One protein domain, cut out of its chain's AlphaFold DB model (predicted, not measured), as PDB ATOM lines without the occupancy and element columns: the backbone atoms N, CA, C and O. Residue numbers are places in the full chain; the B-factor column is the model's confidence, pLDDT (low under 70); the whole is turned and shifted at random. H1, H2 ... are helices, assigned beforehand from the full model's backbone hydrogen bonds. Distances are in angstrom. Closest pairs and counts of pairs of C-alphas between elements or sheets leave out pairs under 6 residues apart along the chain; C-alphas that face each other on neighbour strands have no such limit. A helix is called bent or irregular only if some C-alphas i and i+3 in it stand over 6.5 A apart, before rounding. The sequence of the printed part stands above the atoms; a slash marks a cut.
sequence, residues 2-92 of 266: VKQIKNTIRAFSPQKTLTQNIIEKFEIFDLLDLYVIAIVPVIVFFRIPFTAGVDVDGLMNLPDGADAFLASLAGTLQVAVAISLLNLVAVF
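What this domain is: This is residues 2 to 92 of the 266 residues of the protein "Hypothetical protein" of Dictyocha speculum (UniProt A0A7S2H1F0). A long bent helix, H2, has H4 folded back across it, with short H3 at the turn and H5 after H4; residues 2 to 25, including H1, stick out. The 91 printed residues hold five named helices, H1 to H5 in order, and no named strand: all helix. The whole is extended, a rod spanning 76 by 27 by 18 A, radius of gyration of the C-alphas 22.8 A.

How they stand to each other: Start at H1, residues 2 to 11, which touches no helix. H2, residues 19 to 51, assigned as one helix by its hydrogen bonds, is bent: C-alphas 38 and 41 are 6.6 A apart, and arms H2a, 19 to 38, and H2b, 41 to 51, stand at a shallow tilt of 28 degrees. H3, residues 56 to 60, is close to H2b but not clearly touching; their closest C-alphas, Pro 49 and Val 56, are 6.5 A apart. Residues 77 to 84 alone of H4, residues 66 to 84, touch H2a, at its residues 29 to 36 alone, opposite ways at a steep tilt of 40 degrees; closest C-alphas Val 36 and Leu 77, 6.2 A. H5, residues 86 to 89, meets H4 only through their link. Every O i to N i+4 pair is within hydrogen-bond range in H1, H3 and H4, against 14 of 16 in H2a and 5 of 7 in H2b; H5 is too short for one.

Where its parts are: Find C-alpha 2 at (321.518, 586.718, 298.778), where H1 begins. H2a runs 28.2 A; H4 runs 26.2 A to C-alpha 84 at (291.978, 557.651, 316.836).

The domain as a whole: The printed part has no cut and no long link; pLDDT is under 70 in 35 residues, among them 2 to 28.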
ATOM      1  N   VAL A   2     322.422 586.656 297.596       51.78
ATOM      2  CA  VAL A   2     321.518 586.718 298.778       51.78
ATOM      3  C   VAL A   2     320.087 587.169 298.436       51.78
ATOM      4  O   VAL A   2     319.113 586.649 298.973       51.78
ATOM      5  N   LYS A   3     319.930 588.099 297.484       55.12
ATOM      6  CA  LYS A   3     318.620 588.583 297.008       55.12
ATOM      7  C   LYS A   3     317.848 587.530 296.195       55.12
ATOM      8  O   LYS A   3     316.625 587.510 296.235       55.12
ATOM      9  N   GLN A   4     318.563 586.644 295.500       51.44
ATOM     10  CA  GLN A   4     317.992 585.519 294.753       51.44
ATOM     11  C   GLN A   4     317.544 584.420 295.714       51.44
ATOM     12  O   GLN A   4     316.407 583.985 295.627       51.44
ATOM     13  N   ILE A   5     318.367 584.081 296.711       55.44
ATOM     14  CA  ILE A   5     318.014 583.124 297.772       55.44
ATOM     15  C   ILE A   5     316.794 583.618 298.563       55.44
ATOM     16  O   ILE A   5     315.850 582.868 298.782       55.44
ATOM     17  N   LYS A   6     316.743 584.910 298.911       48.56
ATOM     18  CA  LYS A   6     315.596 585.509 299.617       48.56
ATOM     19  C   LYS A   6     314.311 585.513 298.777       48.56
ATOM     20  O   LYS A   6     313.222 585.406 299.336       48.56
ATOM     21  N   ASN A   7     314.432 585.600 297.452       53.00
ATOM     22  CA  ASN A   7     313.301 585.507 296.529       53.00
ATOM     23  C   ASN A   7     312.865 584.055 296.287       53.00
ATOM     24  O   ASN A   7     311.668 583.806 296.226       53.00
ATOM     25  N   THR A   8     313.791 583.093 296.249       54.78
ATOM     26  CA  THR A   8     313.477 581.656 296.194       54.78
ATOM     27  C   THR A   8     312.815 581.179 297.489       54.78
ATOM     28  O   THR A   8     311.832 580.453 297.434       54.78
ATOM     29  N   ILE A   9     313.263 581.663 298.654       50.47
ATOM     30  CA  ILE A   9     312.641 581.380 299.961       50.47
ATOM     31  C   ILE A   9     311.263 582.053 300.085       50.47
ATOM     32  O   ILE A   9     310.360 581.483 300.686       50.47
ATOM     33  N   ARG A  10     311.056 583.236 299.486       45.50
ATOM     34  CA  ARG A  10     309.722 583.860 299.390       45.50
ATOM     35  C   ARG A  10     308.803 583.162 298.387       45.50
ATOM     36  O   ARG A  10     307.606 583.122 298.628       45.50
ATOM     37  N   ALA A  11     309.336 582.584 297.312       50.38
ATOM     38  CA  ALA A  11     308.576 581.711 296.414       50.38
ATOM     39  C   ALA A  11     308.218 580.367 297.081       50.38
ATOM     40  O   ALA A  11     307.190 579.783 296.764       50.38
ATOM     41  N   PHE A  12     309.030 579.929 298.051       43.84
ATOM     42  CA  PHE A  12     308.754 578.835 298.989       43.84
ATOM     43  C   PHE A  12     307.997 579.279 300.251       43.84
ATOM     44  O   PHE A  12     307.828 578.474 301.168       43.84
ATOM     45  N   SER A  13     307.528 580.536 300.333       42.28
ATOM     46  CA  SER A  13     306.611 580.904 301.411       42.28
ATOM     47  C   SER A  13     305.378 580.021 301.245       42.28
ATOM     48  O   SER A  13     304.836 579.982 300.134       42.28
ATOM     49  N   PRO A  14     304.974 579.277 302.285       45.59
ATOM     50  CA  PRO A  14     303.988 578.233 302.137       45.59
ATOM     51  C   PRO A  14     302.728 578.874 301.589       45.59
ATOM     52  O   PRO A  14     302.225 579.862 302.128       45.59
ATOM     53  N   GLN A  15     302.269 578.318 300.473       45.59
ATOM     54  CA  GLN A  15     300.935 578.501 299.950       45.59
ATOM     55  C   GLN A  15     299.976 578.435 301.142       45.59
ATOM     56  O   GLN A  15     299.751 577.378 301.730       45.59
ATOM     57  N   LYS A  16     299.512 579.614 301.562       42.72
ATOM     58  CA  LYS A  16     298.893 579.896 302.865       42.72
ATOM     59  C   LYS A  16     297.486 579.296 302.994       42.72
ATOM     60  O   LYS A  16     296.657 579.818 303.716       42.72
ATOM     61  N   THR A  17     297.195 578.243 302.241       48.16
ATOM     62  CA  THR A  17     295.853 577.708 302.011       48.16
ATOM     63  C   THR A  17     295.769 576.190 302.142       48.16
ATOM     64  O   THR A  17     294.660 575.684 302.245       48.16
ATOM     65  N   LEU A  18     296.883 575.442 302.179       47.16
ATOM     66  CA  LEU A  18     296.833 573.969 302.269       47.16
ATOM     67  C   LEU A  18     297.322 573.429 303.619       47.16
ATOM     68  O   LEU A  18     296.699 572.545 304.195       47.16
ATOM     69  N   THR A  19     298.390 574.012 304.170       44.72
ATOM     70  CA  THR A  19     298.939 573.625 305.478       44.72
ATOM     71  C   THR A  19     297.977 573.962 306.618       44.72
ATOM     72  O   THR A  19     297.832 573.162 307.531       44.72
ATOM     73  N   GLN A  20     297.257 575.089 306.530       48.72
ATOM     74  CA  GLN A  20     296.190 575.429 307.484       48.72
ATOM     75  C   GLN A  20     295.046 574.406 307.455       48.72
ATOM     76  O   GLN A  20     294.626 573.971 308.513       48.72
ATOM     77  N   ASN A  21     294.631 573.927 306.276       48.50
ATOM     78  CA  ASN A  21     293.567 572.920 306.155       48.50
ATOM     79  C   ASN A  21     293.958 571.535 306.704       48.50
ATOM     80  O   ASN A  21     293.081 570.752 307.052       48.50
ATOM     81  N   ILE A  22     295.250 571.189 306.724       50.22
ATOM     82  CA  ILE A  22     295.736 569.936 307.325       50.22
ATOM     83  C   ILE A  22     295.887 570.103 308.841       50.22
ATOM     84  O   ILE A  22     295.512 569.202 309.585       50.22
ATOM     85  N   ILE A  23     296.357 571.268 309.298       48.94
ATOM     86  CA  ILE A  23     296.429 571.619 310.725       48.94
ATOM     87  C   ILE A  23     295.019 571.650 311.345       48.94
ATOM     88  O   ILE A  23     294.813 570.999 312.359       48.94
ATOM     89  N   GLU A  24     294.025 572.251 310.680       54.66
ATOM     90  CA  GLU A  24     292.602 572.220 311.082       54.66
ATOM     91  C   GLU A  24     291.991 570.800 311.086       54.66
ATOM     92  O   GLU A  24     290.966 570.562 311.712       54.66
ATOM     93  N   LYS A  25     292.580 569.823 310.381       54.91
ATOM     94  CA  LYS A  25     292.078 568.431 310.346       54.91
ATOM     95  C   LYS A  25     292.735 567.529 311.383       54.91
ATOM     96  O   LYS A  25     292.087 566.588 311.836       54.91
ATOM     97  N   PHE A  26     293.969 567.828 311.788       58.59
ATOM     98  CA  PHE A  26     294.538 567.259 313.009       58.59
ATOM     99  C   PHE A  26     293.745 567.703 314.244       58.59
ATOM    100  O   PHE A  26     293.557 566.880 315.129       58.59
ATOM    101  N   GLU A  27     293.120 568.891 314.233       66.00
ATOM    102  CA  GLU A  27     292.198 569.295 315.306       66.00
ATOM    103  C   GLU A  27     291.022 568.324 315.491       66.00
ATOM    104  O   GLU A  27     290.592 568.125 316.618       66.00
ATOM    105  N   ILE A  28     290.502 567.672 314.437       69.31
ATOM    106  CA  ILE A  28     289.422 566.675 314.603       69.31
ATOM    107  C   ILE A  28     289.924 565.479 315.407       69.31
ATOM    108  O   ILE A  28     289.223 565.004 316.294       69.31
ATOM    109  N   PHE A  29     291.127 564.997 315.104       76.62
ATOM    110  CA  PHE A  29     291.724 563.906 315.858       76.62
ATOM    111  C   PHE A  29     292.116 564.337 317.271       76.62
ATOM    112  O   PHE A  29     291.868 563.582 318.199       76.62
ATOM    113  N   ASP A  30     292.619 565.557 317.454       81.00
ATOM    114  CA  ASP A  30     292.932 566.107 318.775       81.00
ATOM    115  C   ASP A  30     291.662 566.286 319.625       81.00
ATOM    116  O   ASP A  30     291.665 566.008 320.822       81.00
ATOM    117  N   LEU A  31     290.543 566.700 319.017       82.19
ATOM    118  CA  LEU A  31     289.227 566.761 319.663       82.19
ATOM    119  C   LEU A  31     288.719 565.371 320.040       82.19
ATOM    120  O   LEU A  31     288.078 565.200 321.075       82.19
ATOM    121  N   LEU A  32     288.991 564.385 319.194       85.25
ATOM    122  CA  LEU A  32     288.580 563.009 319.401       85.25
ATOM    123  C   LEU A  32     289.427 562.346 320.499       85.25
ATOM    124  O   LEU A  32     288.878 561.694 321.384       85.25
ATOM    125  N   ASP A  33     290.728 562.620 320.533       86.88
ATOM    126  CA  ASP A  33     291.630 562.226 321.613       86.88
ATOM    127  C   ASP A  33     291.268 562.943 322.924       86.88
ATOM    128  O   ASP A  33     291.217 562.310 323.979       86.88
ATOM    129  N   LEU A  34     290.916 564.233 322.874       88.62
ATOM    130  CA  LEU A  34     290.396 564.980 324.025       88.62
ATOM    131  C   LEU A  34     289.095 564.363 324.550       88.62
ATOM    132  O   LEU A  34     288.938 564.202 325.760       88.62
ATOM    133  N   TYR A  35     288.180 563.994 323.654       89.12
ATOM    134  CA  TYR A  35     286.948 563.295 324.003       89.12
ATOM    135  C   TYR A  35     287.246 561.954 324.689       89.12
ATOM    136  O   TYR A  35     286.701 561.683 325.759       89.12
ATOM    137  N   VAL A  36     288.160 561.146 324.138       89.56
ATOM    138  CA  VAL A  36     288.589 559.872 324.738       89.56
ATOM    139  C   VAL A  36     289.169 560.097 326.137       89.56
ATOM    140  O   VAL A  36     288.744 559.447 327.092       89.56
ATOM    141  N   ILE A  37     290.088 561.053 326.287       89.62
ATOM    142  CA  ILE A  37     290.740 561.362 327.566       89.62
ATOM    143  C   ILE A  37     289.732 561.866 328.608       89.62
ATOM    144  O   ILE A  37     289.843 561.510 329.779       89.62
ATOM    145  N   ALA A  38     288.743 562.667 328.205       89.19
ATOM    146  CA  ALA A  38     287.734 563.205 329.113       89.19
ATOM    147  C   ALA A  38     286.713 562.148 329.564       89.19
ATOM    148  O   ALA A  38     286.303 562.140 330.724       89.19
ATOM    149  N   ILE A  39     286.301 561.251 328.664       88.25
ATOM    150  CA  ILE A  39     285.202 560.308 328.909       88.25
ATOM    151  C   ILE A  39     285.674 559.012 329.582       88.25
ATOM    152  O   ILE A  39     284.932 558.448 330.387       88.25
ATOM    153  N   VAL A  40     286.908 558.553 329.334       89.31
ATOM    154  CA  VAL A  40     287.446 557.325 329.955       89.31
ATOM    155  C   VAL A  40     287.364 557.350 331.491       89.31
ATOM    156  O   VAL A  40     286.808 556.404 332.055       89.31
ATOM    157  N   PRO A  41     287.836 558.395 332.204       88.19
ATOM    158  CA  PRO A  41     287.763 558.440 333.664       88.19
ATOM    159  C   PRO A  41     286.325 558.452 334.180       88.19
ATOM    160  O   PRO A  41     286.037 557.803 335.181       88.19
ATOM    161  N   VAL A  42     285.425 559.154 333.480       86.25
ATOM    162  CA  VAL A  42     284.000 559.238 333.831       86.25
ATOM    163  C   VAL A  42     283.370 557.850 333.772       86.25
ATOM    164  O   VAL A  42     282.773 557.401 334.746       86.25
ATOM    165  N   ILE A  43     283.567 557.126 332.669       84.62
ATOM    166  CA  ILE A  43     283.023 555.773 332.516       84.62
ATOM    167  C   ILE A  43     283.613 554.832 333.561       84.62
ATOM    168  O   ILE A  43     282.870 554.101 334.210       84.62
ATOM    169  N   VAL A  44     284.932 554.852 333.764       84.00
ATOM    170  CA  VAL A  44     285.589 553.986 334.754       84.00
ATOM    171  C   VAL A  44     285.063 554.265 336.164       84.00
ATOM    172  O   VAL A  44     284.751 553.320 336.888       84.00
ATOM    173  N   PHE A  45     284.890 555.538 336.531       83.81
ATOM    174  CA  PHE A  45     284.342 555.944 337.826       83.81
ATOM    175  C   PHE A  45     282.951 555.351 338.080       83.81
ATOM    176  O   PHE A  45     282.724 554.779 339.143       83.81
ATOM    177  N   PHE A  46     282.050 555.413 337.096       80.00
ATOM    178  CA  PHE A  46     280.702 554.853 337.231       80.00
ATOM    179  C   PHE A  46     280.662 553.319 337.119       80.00
ATOM    180  O   PHE A  46     279.825 552.669 337.743       80.00
ATOM    181  N   ARG A  47     281.583 552.703 336.369       77.69
ATOM    182  CA  ARG A  47     281.554 551.259 336.062       77.69
ATOM    183  C   ARG A  47     282.215 550.384 337.134       77.69
ATOM    184  O   ARG A  47     281.839 549.217 337.276       77.69
ATOM    185  N   ILE A  48     283.175 550.914 337.900       79.94
ATOM    186  CA  ILE A  48     283.822 550.211 339.026       79.94
ATOM    187  C   ILE A  48     282.812 549.765 340.101       79.94
ATOM    188  O   ILE A  48     282.773 548.566 340.388       79.94
ATOM    189  N   PRO A  49     281.985 550.652 340.688       74.50
ATOM    190  CA  PRO A  49     281.084 550.262 341.769       74.50
ATOM    191  C   PRO A  49     279.968 549.320 341.288       74.50
ATOM    192  O   PRO A  49     279.659 548.356 341.987       74.50
ATOM    193  N   PHE A  50     279.493 549.482 340.045       69.94
ATOM    194  CA  PHE A  50     278.573 548.533 339.405       69.94
ATOM    195  C   PHE A  50     279.183 547.123 339.278       69.94
ATOM    196  O   PHE A  50     278.534 546.120 339.558       69.94
ATOM    197  N   THR A  51     280.468 547.026 338.914       71.31
ATOM    198  CA  THR A  51     281.177 545.733 338.814       71.31
ATOM    199  C   THR A  51     281.463 545.117 340.188       71.31
ATOM    200  O   THR A  51     281.529 543.898 340.317       71.31
ATOM    201  N   ALA A  52     281.617 545.945 341.222       75.06
ATOM    202  CA  ALA A  52     281.830 545.509 342.601       75.06
ATOM    203  C   ALA A  52     280.534 545.072 343.316       75.06
ATOM    204  O   ALA A  52     280.592 544.686 344.482       75.06
ATOM    205  N   GLY A  53     279.377 545.128 342.643       68.88
ATOM    206  CA  GLY A  53     278.077 544.799 343.232       68.88
ATOM    207  C   GLY A  53     277.576 545.840 344.236       68.88
ATOM    208  O   GLY A  53     276.732 545.523 345.069       68.88
ATOM    209  N   VAL A  54     278.112 547.063 344.188       72.50
ATOM    210  CA  VAL A  54     277.635 548.189 344.996       72.50
ATOM    211  C   VAL A  54     276.447 548.814 344.278       72.50
ATOM    212  O   VAL A  54     276.553 549.161 343.104       72.50
ATOM    213  N   ASP A  55     275.335 548.970 344.989       67.00
ATOM    214  CA  ASP A  55     274.124 549.603 344.470       67.00
ATOM    215  C   ASP A  55     274.335 551.124 344.352       67.00
ATOM    216  O   ASP A  55     274.189 551.889 345.310       67.00
ATOM    217  N   VAL A  56     274.825 551.545 343.183       64.88
ATOM    218  CA  VAL A  56     275.226 552.933 342.890       64.88
ATOM    219  C   VAL A  56     274.012 553.843 342.773       64.88
ATOM    220  O   VAL A  56     274.083 555.007 343.173       64.88
ATOM    221  N   ASP A  57     272.899 553.298 342.284       63.78
ATOM    222  CA  ASP A  57     271.655 554.029 342.058       63.78
ATOM    223  C   ASP A  57     271.104 554.561 343.386       63.78
ATOM    224  O   ASP A  57     270.773 555.743 343.502       63.78
ATOM    225  N   GLY A  58     271.148 553.732 344.435       63.25
ATOM    226  CA  GLY A  58     270.774 554.126 345.794       63.25
ATOM    227  C   GLY A  58     271.780 555.046 346.503       63.25
ATOM    228  O   GLY A  58     271.391 555.785 347.408       63.25
ATOM    229  N   LEU A  59     273.063 555.030 346.116       63.19
ATOM    230  CA  LEU A  59     274.120 555.805 346.784       63.19
ATOM    231  C   LEU A  59     274.290 557.220 346.207       63.19
ATOM    232  O   LEU A  59     274.603 558.155 346.944       63.19
ATOM    233  N   MET A  60     274.130 557.371 344.891       69.94
ATOM    234  CA  MET A  60     274.374 558.628 344.172       69.94
ATOM    235  C   MET A  60     273.093 559.334 343.714       69.94
ATOM    236  O   MET A  60     273.195 560.455 343.219       69.94
ATOM    237  N   ASN A  61     271.914 558.724 343.910       73.38
ATOM    238  CA  ASN A  61     270.621 559.256 343.465       73.38
ATOM    239  C   ASN A  61     270.685 559.715 341.997       73.38
ATOM    240  O   ASN A  61     270.441 560.883 341.677       73.38
ATOM    241  N   LEU A  62     271.133 558.809 341.124       73.19
ATOM    242  CA  LEU A  62     271.271 559.101 339.704       73.19
ATOM    243  C   LEU A  62     269.884 559.310 339.070       73.19
ATOM    244  O   LEU A  62     268.936 558.630 339.457       73.19
ATOM    245  N   PRO A  63     269.743 560.236 338.105       78.31
ATOM    246  CA  PRO A  63     268.505 560.380 337.346       78.31
ATOM    247  C   PRO A  63     268.145 559.086 336.606       78.31
ATOM    248  O   PRO A  63     269.036 558.422 336.066       78.31
ATOM    249  N   ASP A  64     266.849 558.787 336.503       78.00
ATOM    250  CA  ASP A  64     266.347 557.688 335.673       78.00
ATOM    251  C   ASP A  64     266.892 557.823 334.234       78.00
ATOM    252  O   ASP A  64     266.727 558.862 333.588       78.00
ATOM    253  N   GLY A  65     267.580 556.788 333.739       79.62
ATOM    254  CA  GLY A  65     268.211 556.760 332.411       79.62
ATOM    255  C   GLY A  65     269.690 557.172 332.362       79.62
ATOM    256  O   GLY A  65     270.282 557.203 331.278       79.62
ATOM    257  N   ALA A  66     270.318 557.475 333.504       79.56
ATOM    258  CA  ALA A  66     271.759 557.731 333.571       79.56
ATOM    259  C   ALA A  66     272.594 556.517 333.120       79.56
ATOM    260  O   ALA A  66     273.621 556.679 332.463       79.56
ATOM    261  N   ASP A  67     272.135 555.303 333.411       77.94
ATOM    262  CA  ASP A  67     272.722 554.036 332.971       77.94
ATOM    263  C   ASP A  67     272.726 553.894 331.438       77.94
ATOM    264  O   ASP A  67     273.764 553.603 330.837       77.94
ATOM    265  N   ALA A  68     271.596 554.185 330.788       84.00
ATOM    266  CA  ALA A  68     271.456 554.173 329.337       84.00
ATOM    267  C   ALA A  68     272.329 555.251 328.679       84.00
ATOM    268  O   ALA A  68     272.984 555.002 327.662       84.00
ATOM    269  N   PHE A  69     272.401 556.437 329.288       83.88
ATOM    270  CA  PHE A  69     273.285 557.504 328.828       83.88
ATOM    271  C   PHE A  69     274.763 557.095 328.922       83.88
ATOM    272  O   PHE A  69     275.499 557.225 327.940       83.88
ATOM    273  N   LEU A  70     275.198 556.525 330.048       84.00
ATOM    274  CA  LEU A  70     276.567 556.030 330.230       84.00
ATOM    275  C   LEU A  70     276.905 554.891 329.258       84.00
ATOM    276  O   LEU A  70     278.012 554.856 328.718       84.00
ATOM    277  N   ALA A  71     275.956 553.994 328.984       85.06
ATOM    278  CA  ALA A  71     276.119 552.948 327.979       85.06
ATOM    279  C   ALA A  71     276.301 553.536 326.569       85.06
ATOM    280  O   ALA A  71     277.177 553.088 325.826       85.06
ATOM    281  N   SER A  72     275.538 554.581 326.218       88.06
ATOM    282  CA  SER A  72     275.703 555.285 324.939       88.06
ATOM    283  C   SER A  72     277.092 555.922 324.819       88.06
ATOM    284  O   SER A  72     277.753 555.750 323.794       88.06
ATOM    285  N   LEU A  73     277.585 556.548 325.897       89.00
ATOM    286  CA  LEU A  73     278.922 557.144 325.956       89.00
ATOM    287  C   LEU A  73     280.032 556.098 325.835       89.00
ATOM    288  O   LEU A  73     281.049 556.351 325.194       89.00
ATOM    289  N   ALA A  74     279.850 554.916 326.423       87.06
ATOM    290  CA  ALA A  74     280.790 553.810 326.270       87.06
ATOM    291  C   ALA A  74     280.847 553.306 324.822       87.06
ATOM    292  O   ALA A  74     281.934 553.055 324.297       87.06
ATOM    293  N   GLY A  75     279.694 553.213 324.155       89.75
ATOM    294  CA  GLY A  75     279.617 552.864 322.738       89.75
ATOM    295  C   GLY A  75     280.331 553.884 321.851       89.75
ATOM    296  O   GLY A  75     281.181 553.515 321.037       89.75
ATOM    297  N   THR A  76     280.050 555.175 322.040       91.25
ATOM    298  CA  THR A  76     280.699 556.248 321.273       91.25
ATOM    299  C   THR A  76     282.189 556.356 321.580       91.25
ATOM    300  O   THR A  76     282.972 556.597 320.664       91.25
ATOM    301  N   LEU A  77     282.611 556.107 322.826       91.12
ATOM    302  CA  LEU A  77     284.022 556.032 323.203       91.12
ATOM    303  C   LEU A  77     284.753 554.935 322.423       91.12
ATOM    304  O   LEU A  77     285.841 555.180 321.907       91.12
ATOM    305  N   GLN A  78     284.168 553.742 322.303       89.31
ATOM    306  CA  GLN A  78     284.803 552.636 321.585       89.31
ATOM    307  C   GLN A  78     285.012 552.966 320.100       89.31
ATOM    308  O   GLN A  78     286.064 552.661 319.533       89.31
ATOM    309  N   VAL A  79     284.022 553.613 319.478       91.25
ATOM    310  CA  VAL A  79     284.127 554.091 318.092       91.25
ATOM    311  C   VAL A  79     285.180 555.190 317.981       91.25
ATOM    312  O   VAL A  79     285.996 555.155 317.063       91.25
ATOM    313  N   ALA A  80     285.208 556.126 318.932       89.88
ATOM    314  CA  ALA A  80     286.203 557.185 318.970       89.88
ATOM    315  C   ALA A  80     287.624 556.597 319.029       89.88
ATOM    316  O   ALA A  80     288.425 556.831 318.129       89.88
ATOM    317  N   VAL A  81     287.916 555.718 319.990       88.94
ATOM    318  CA  VAL A  81     289.230 555.061 320.089       88.94
ATOM    319  C   VAL A  81     289.615 554.364 318.778       88.94
ATOM    320  O   VAL A  81     290.752 554.489 318.326       88.94
ATOM    321  N   ALA A  82     288.677 553.669 318.125       89.31
ATOM    322  CA  ALA A  82     288.939 553.019 316.842       89.31
ATOM    323  C   ALA A  82     289.310 554.014 315.726       89.31
ATOM    324  O   ALA A  82     290.192 553.724 314.918       89.31
ATOM    325  N   ILE A  83     288.679 555.193 315.695       86.94
ATOM    326  CA  ILE A  83     289.012 556.267 314.752       86.94
ATOM    327  C   ILE A  83     290.365 556.900 315.106       86.94
ATOM    328  O   ILE A  83     291.180 557.083 314.204       86.94
ATOM    329  N   SER A  84     290.661 557.159 316.386       84.69
ATOM    330  CA  SER A  84     291.978 557.651 316.836       84.69
ATOM    331  C   SER A  84     293.113 556.721 316.415       84.69
ATOM    332  O   SER A  84     294.184 557.182 316.024       84.69
ATOM    333  N   LEU A  85     292.894 555.401 316.422       84.25
ATOM    334  CA  LEU A  85     293.901 554.433 315.971       84.25
ATOM    335  C   LEU A  85     294.292 554.605 314.494       84.25
ATOM    336  O   LEU A  85     295.394 554.201 314.113       84.25
ATOM    337  N   LEU A  86     293.467 555.252 313.661       83.50
ATOM    338  CA  LEU A  86     293.856 555.594 312.288       83.50
ATOM    339  C   LEU A  86     295.067 556.542 312.252       83.50
ATOM    340  O   LEU A  86     295.858 556.465 311.312       83.50
ATOM    341  N   ASN A  87     295.302 557.350 313.292       79.00
ATOM    342  CA  ASN A  87     296.521 558.159 313.390       79.00
ATOM    343  C   ASN A  87     297.788 557.305 313.463       79.00
ATOM    344  O   ASN A  87     298.814 557.676 312.894       79.00
ATOM    345  N   LEU A  88     297.728 556.129 314.094       80.69
ATOM    346  CA  LEU A  88     298.858 555.199 314.101       80.69
ATOM    347  C   LEU A  88     299.124 554.660 312.691       80.69
ATOM    348  O   LEU A  88     300.275 554.511 312.275       80.69
ATOM    349  N   VAL A  89     298.056 554.421 311.926       81.88
ATOM    350  CA  VAL A  89     298.145 553.962 310.536       81.88
ATOM    351  C   VAL A  89     298.845 554.999 309.646       81.88
ATOM    352  O   VAL A  89     299.579 554.622 308.727       81.88
ATOM    353  N   ALA A  90     298.709 556.291 309.966       79.81
ATOM    354  CA  ALA A  90     299.359 557.390 309.255       79.81
ATOM    355  C   ALA A  90     300.898 557.301 309.250       79.81
ATOM    356  O   ALA A  90     301.550 557.828 308.345       79.81
ATOM    357  N   VAL A  91     301.499 556.620 310.234       80.31
ATOM    358  CA  VAL A  91     302.960 556.470 310.358       80.31
ATOM    359  C   VAL A  91     303.530 555.539 309.281       80.31
ATOM    360  O   VAL A  91     304.679 555.703 308.852       80.31
ATOM    361  N   PHE A  92     302.742 554.574 308.797       86.31
ATOM    362  CA  PHE A  92     303.210 553.614 307.801       86.31
ATOM    363  C   PHE A  92     303.363 554.262 306.425       86.31
ATOM    364  O   PHE A  92     302.458 554.908 305.909       86.31
TER     365      PHE A  92